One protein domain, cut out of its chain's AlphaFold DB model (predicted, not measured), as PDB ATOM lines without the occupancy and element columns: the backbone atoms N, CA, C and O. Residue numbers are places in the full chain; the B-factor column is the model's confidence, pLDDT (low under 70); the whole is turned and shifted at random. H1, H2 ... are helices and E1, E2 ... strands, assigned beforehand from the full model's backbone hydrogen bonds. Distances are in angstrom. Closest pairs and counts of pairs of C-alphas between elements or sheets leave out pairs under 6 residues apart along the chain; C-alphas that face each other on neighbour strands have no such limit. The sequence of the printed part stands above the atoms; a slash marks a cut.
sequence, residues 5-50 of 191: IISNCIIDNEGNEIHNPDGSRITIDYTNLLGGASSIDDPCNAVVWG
ATOM      1  N   ILE A   5     140.043 116.672  94.390       91.62
ATOM      2  CA  ILE A   5     138.907 116.772  95.312       91.62
ATOM      3  C   ILE A   5     139.303 117.718  96.438       91.62
ATOM      4  O   ILE A   5     140.334 117.515  97.077       91.62
ATOM      5  N   ILE A   6     138.478 118.736  96.662       94.00
ATOM      6  CA  ILE A   6     138.510 119.579  97.854       94.00
ATOM      7  C   ILE A   6     137.383 119.074  98.744       94.00
ATOM      8  O   ILE A   6     136.220 119.102  98.341       94.00
ATOM      9  N   SER A   7     137.727 118.562  99.921       94.62
ATOM     10  CA  SER A   7     136.717 118.127 100.876       94.62
ATOM     11  C   SER A   7     137.133 118.293 102.323       94.62
ATOM     12  O   SER A   7     138.323 118.319 102.643       94.62
ATOM     13  N   ASN A   8     136.130 118.420 103.194       95.12
ATOM     14  CA  ASN A   8     136.288 118.654 104.629       95.12
ATOM     15  C   ASN A   8     137.102 119.914 104.961       95.12
ATOM     16  O   ASN A   8     137.842 119.956 105.946       95.12
ATOM     17  N   CYS A   9     137.003 120.929 104.103       95.31
ATOM     18  CA  CYS A   9     137.771 122.163 104.202       95.31
ATOM     19  C   CYS A   9     136.890 123.326 104.671       95.31
ATOM     20  O   CYS A   9     135.675 123.323 104.486       95.31
ATOM     21  N   ILE A  10     137.529 124.337 105.253       96.12
ATOM     22  CA  ILE A  10     136.954 125.671 105.419       96.12
ATOM     23  C   ILE A  10     137.885 126.606 104.660       96.12
ATOM     24  O   ILE A  10     139.090 126.608 104.921       96.12
ATOM     25  N   ILE A  11     137.346 127.324 103.682       93.31
ATOM     26  CA  ILE A  11     138.096 128.230 102.821       93.31
ATOM     27  C   ILE A  11     137.407 129.587 102.883       93.31
ATOM     28  O   ILE A  11     136.267 129.740 102.450       93.31
ATOM     29  N   ASP A  12     138.117 130.542 103.465       84.56
ATOM     30  CA  ASP A  12     137.604 131.864 103.788       84.56
ATOM     31  C   ASP A  12     138.767 132.862 103.681       84.56
ATOM     32  O   ASP A  12     139.705 132.815 104.483       84.56
ATOM     33  N   ASN A  13     138.778 133.677 102.620       73.56
ATOM     34  CA  ASN A  13     139.768 134.745 102.442       73.56
ATOM     35  C   ASN A  13     139.172 136.059 101.907       73.56
ATOM     36  O   ASN A  13     139.912 136.880 101.359       73.56
ATOM     37  N   GLU A  14     137.858 136.246 102.068       66.31
ATOM     38  CA  GLU A  14     137.102 137.426 101.622       66.31
ATOM     39  C   GLU A  14     137.253 137.760 100.110       66.31
ATOM     40  O   GLU A  14     137.166 138.929  99.716       66.31
ATOM     41  N   GLY A  15     137.489 136.766  99.236       67.88
ATOM     42  CA  GLY A  15     137.933 136.986  97.850       67.88
ATOM     43  C   GLY A  15     137.398 135.995  96.805       67.88
ATOM     44  O   GLY A  15     136.300 135.476  96.920       67.88
ATOM     45  N   ASN A  16     138.162 135.797  95.718       74.00
ATOM     46  CA  ASN A  16     137.976 134.648  94.821       74.00
ATOM     47  C   ASN A  16     138.854 133.513  95.360       74.00
ATOM     48  O   ASN A  16     140.045 133.448  95.038       74.00
ATOM     49  N   GLU A  17     138.302 132.652  96.206       82.75
ATOM     50  CA  GLU A  17     139.070 131.640  96.936       82.75
ATOM     51  C   GLU A  17     139.688 130.584  96.008       82.75
ATOM     52  O   GLU A  17     140.755 130.037  96.299       82.75
ATOM     53  N   ILE A  18     139.029 130.283  94.882       89.12
ATOM     54  CA  ILE A  18     139.440 129.227  93.951       89.12
ATOM     55  C   ILE A  18     139.524 129.795  92.535       89.12
ATOM     56  O   ILE A  18     138.538 130.274  91.984       89.12
ATOM     57  N   HIS A  19     140.702 129.681  91.918       91.12
ATOM     58  CA  HIS A  19     140.953 130.107  90.543       91.12
ATOM     59  C   HIS A  19     141.403 128.915  89.683       91.12
ATOM     60  O   HIS A  19     142.451 128.321  89.942       91.12
ATOM     61  N   ASN A  20     140.617 128.572  88.658       92.25
ATOM     62  CA  ASN A  20     140.808 127.407  87.786       92.25
ATOM     63  C   ASN A  20     140.816 127.790  86.288       92.25
ATOM     64  O   ASN A  20     139.896 127.455  85.538       92.25
ATOM     65  N   PRO A  21     141.845 128.510  85.809       92.06
ATOM     66  CA  PRO A  21     141.850 129.067  84.458       92.06
ATOM     67  C   PRO A  21     142.142 128.036  83.358       92.06
ATOM     68  O   PRO A  21     141.908 128.318  82.183       92.06
ATOM     69  N   ASP A  22     142.696 126.870  83.703       91.69
ATOM     70  CA  ASP A  22     143.143 125.853  82.743       91.69
ATOM     71  C   ASP A  22     142.100 124.755  82.469       91.69
ATOM     72  O   ASP A  22     142.300 123.918  81.584       91.69
ATOM     73  N   GLY A  23     140.976 124.775  83.194       89.62
ATOM     74  CA  GLY A  23     139.914 123.780  83.081       89.62
ATOM     75  C   GLY A  23     140.258 122.437  83.719       89.62
ATOM     76  O   GLY A  23     139.718 121.405  83.305       89.62
ATOM     77  N   SER A  24     141.140 122.426  84.721       91.81
ATOM     78  CA  SER A  24     141.352 121.253  85.562       91.81
ATOM     79  C   SER A  24     140.043 120.836  86.230       91.81
ATOM     80  O   SER A  24     139.262 121.665  86.698       91.81
ATOM     81  N   ARG A  25     139.775 119.527  86.271       93.25
ATOM     82  CA  ARG A  25     138.559 119.021  86.911       93.25
ATOM     83  C   ARG A  25     138.735 119.020  88.427       93.25
ATOM     84  O   ARG A  25     139.511 118.216  88.947       93.25
ATOM     85  N   ILE A  26     137.975 119.876  89.105       94.31
ATOM     86  CA  ILE A  26     137.939 119.993  90.566       94.31
ATOM     87  C   ILE A  26     136.535 119.615  91.037       94.31
ATOM     88  O   ILE A  26     135.557 120.117  90.494       94.31
ATOM     89  N   THR A  27     136.424 118.744  92.030       95.25
ATOM     90  CA  THR A  27     135.162 118.507  92.741       95.25
ATOM     91  C   THR A  27     135.284 119.080  94.144       95.25
ATOM     92  O   THR A  27     136.296 118.850  94.805       95.25
ATOM     93  N   ILE A  28     134.269 119.815  94.586       95.62
ATOM     94  CA  ILE A  28     134.194 120.365  95.940       95.62
ATOM     95  C   ILE A  28     133.019 119.696  96.644       95.62
ATOM     96  O   ILE A  28     131.892 119.821  96.169       95.62
ATOM     97  N   ASP A  29     133.274 118.996  97.742       96.31
ATOM     98  CA  ASP A  29     132.263 118.324  98.565       96.31
ATOM     99  C   ASP A  29     132.522 118.639 100.045       96.31
ATOM    100  O   ASP A  29     133.680 118.757 100.445       96.31
ATOM    101  N   TYR A  30     131.484 118.716 100.880       96.94
ATOM    102  CA  TYR A  30     131.600 118.871 102.337       96.94
ATOM    103  C   TYR A  30     132.606 119.958 102.745       96.94
ATOM    104  O   TYR A  30     133.525 119.719 103.531       96.94
ATOM    105  N   THR A  31     132.502 121.130 102.124       96.94
ATOM    106  CA  THR A  31     133.414 122.256 102.329       96.94
ATOM    107  C   THR A  31     132.622 123.518 102.638       96.94
ATOM    108  O   THR A  31     131.640 123.815 101.957       96.94
ATOM    109  N   ASN A  32     133.062 124.276 103.641       96.56
ATOM    110  CA  ASN A  32     132.601 125.644 103.831       96.56
ATOM    111  C   ASN A  32     133.436 126.567 102.945       96.56
ATOM    112  O   ASN A  32     134.645 126.677 103.152       96.56
ATOM    113  N   LEU A  33     132.807 127.181 101.949       95.00
ATOM    114  CA  LEU A  33     133.451 128.128 101.048       95.00
ATOM    115  C   LEU A  33     132.732 129.463 101.177       95.00
ATOM    116  O   LEU A  33     131.571 129.563 100.774       95.00
ATOM    117  N   LEU A  34     133.415 130.472 101.720       91.19
ATOM    118  CA  LEU A  34     132.838 131.808 101.822       91.19
ATOM    119  C   LEU A  34     132.526 132.345 100.417       91.19
ATOM    120  O   LEU A  34     133.349 132.261  99.513       91.19
ATOM    121  N   GLY A  35     131.307 132.850 100.212       89.44
ATOM    122  CA  GLY A  35     130.832 133.279  98.891       89.44
ATOM    123  C   GLY A  35     130.360 132.125  97.994       89.44
ATOM    124  O   GLY A  35     129.881 132.353  96.871       89.44
ATOM    125  N   GLY A  36     130.448 130.888  98.487       91.44
ATOM    126  CA  GLY A  36     129.942 129.680  97.852       91.44
ATOM    127  C   GLY A  36     130.478 129.470  96.436       91.44
ATOM    128  O   GLY A  36     131.547 129.931  96.058       91.44
ATOM    129  N   ALA A  37     129.697 128.807  95.581       91.25
ATOM    130  CA  ALA A  37     130.105 128.556  94.195       91.25
ATOM    131  C   ALA A  37     130.388 129.838  93.382       91.25
ATOM    132  O   ALA A  37     130.998 129.760  92.318       91.25
ATOM    133  N   SER A  38     129.913 131.002  93.842       90.38
ATOM    134  CA  SER A  38     130.090 132.275  93.137       90.38
ATOM    135  C   SER A  38     131.476 132.888  93.312       90.38
ATOM    136  O   SER A  38     131.863 133.725  92.498       90.38
ATOM    137  N   SER A  39     132.228 132.445  94.318       90.00
ATOM    138  CA  SER A  39     133.593 132.896  94.573       90.00
ATOM    139  C   SER A  39     134.661 132.074  93.833       90.00
ATOM    140  O   SER A  39     135.868 132.294  93.949       90.00
ATOM    141  N   ILE A  40     134.207 131.136  93.000       92.19
ATOM    142  CA  ILE A  40     135.043 130.297  92.153       92.19
ATOM    143  C   ILE A  40     135.179 130.949  90.776       92.19
ATOM    144  O   ILE A  40     134.206 131.082  90.032       92.19
ATOM    145  N   ASP A  41     136.407 131.289  90.392       92.75
ATOM    146  CA  ASP A  41     136.726 131.732  89.038       92.75
ATOM    147  C   ASP A  41     137.131 130.535  88.165       92.75
ATOM    148  O   ASP A  41     138.275 130.074  88.185       92.75
ATOM    149  N   ASP A  42     136.165 130.012  87.410       92.94
ATOM    150  CA  ASP A  42     136.302 128.821  86.567       92.94
ATOM    151  C   ASP A  42     135.791 129.086  85.135       92.94
ATOM    152  O   ASP A  42     134.699 128.652  84.752       92.94
ATOM    153  N   PRO A  43     136.568 129.796  84.294       93.56
ATOM    154  CA  PRO A  43     136.150 130.169  82.939       93.56
ATOM    155  C   PRO A  43     135.905 128.966  82.014       93.56
ATOM    156  O   PRO A  43     135.257 129.102  80.974       93.56
ATOM    157  N   CYS A  44     136.425 127.787  82.368       93.62
ATOM    158  CA  CYS A  44     136.251 126.547  81.616       93.62
ATOM    159  C   CYS A  44     135.092 125.677  82.124       93.62
ATOM    160  O   CYS A  44     134.806 124.653  81.500       93.62
ATOM    161  N   ASN A  45     134.415 126.085  83.203       93.25
ATOM    162  CA  ASN A  45     133.287 125.373  83.804       93.25
ATOM    163  C   ASN A  45     133.619 123.893  84.121       93.25
ATOM    164  O   ASN A  45     132.826 122.985  83.840       93.25
ATOM    165  N   ALA A  46     134.832 123.655  84.629       93.62
ATOM    166  CA  ALA A  46     135.384 122.349  84.977       93.62
ATOM    167  C   ALA A  46     135.273 122.008  86.478       93.62
ATOM    168  O   ALA A  46     135.533 120.860  86.861       93.62
ATOM    169  N   VAL A  47     134.866 122.966  87.313       94.81
ATOM    170  CA  VAL A  47     134.564 122.772  88.730       94.81
ATOM    171  C   VAL A  47     133.178 122.151  88.885       94.81
ATOM    172  O   VAL A  47     132.191 122.570  88.279       94.81
ATOM    173  N   VAL A  48     133.099 121.124  89.722       95.06
ATOM    174  CA  VAL A  48     131.868 120.445  90.103       95.06
ATOM    175  C   VAL A  48     131.546 120.831  91.539       95.06
ATOM    176  O   VAL A  48     132.233 120.406  92.467       95.06
ATOM    177  N   TRP A  49     130.485 121.620  91.711       94.69
ATOM    178  CA  TRP A  49     129.888 121.859  93.021       94.69
ATOM    179  C   TRP A  49     129.139 120.605  93.461       94.69
ATOM    180  O   TRP A  49     128.127 120.229  92.863       94.69
ATOM    181  N   GLY A  50     129.703 119.920  94.442       94.00
ATOM    182  CA  GLY A  50     129.249 118.630  94.914       94.00
ATOM    183  C   GLY A  50     128.325 118.709  96.128       94.00
ATOM    184  O   GLY A  50     127.504 119.621  96.245       94.00
TER     185      GLY A  50
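What this domain is: This is residues 5 to 50 of the 191 residues of an uncharacterized protein of Planctomycetes bacterium RBG_13_50_24 (UniProt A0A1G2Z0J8). With little regular structure, the printed part winds in two stacked turns, a short solenoid, with strands E1, E2 and E3 side by side along one wall. Its 46 residues hold E1, E2, H1, E3, with 14 in named elements, class mixed; the sheet E1, E2, E3 is parallel. It is compact, radius of gyration of the C-alphas 9.7 A, spanning 23 by 20 by 12 A.

How they stand to each other: E1, residues 5 to 7, is parallel to E2, residues 26 to 29, at 22 degrees; N 6 and O 27, 2.9 A apart, are within hydrogen-bond range. E2 is parallel to E3, residues 47 to 49, at 14 degrees, with N 48 and O 26 within range at 2.8 A. H1, residues 36 to 39, only just on the sheet with 5 pairs of C-alphas within 10 A, only grazes it with residues 36 to 37. H1 is too short for an O i to N i+4 pair; its one O i to N i+3 pair is within range. E2, H1, E3 form a strand-helix-strand unit, parallel strands joined through a helix, its crossover right-handed. Residues 10 to 11 pair with 32 to 33, and 18 to 19 with 40 to 41, both parallel.

Where its parts are: E1 begins at C-alpha 5 (138.907, 116.772, 95.312) and measures 6.1 A, E2 9.9 A, H1 5.9 A and E3 6.4 A, ending at C-alpha 49 (129.888, 121.859, 93.021).

The domain as a whole: The printed part has no cut; the link E1 to E2 is long, and residues 14 to 15 have pLDDT under 70.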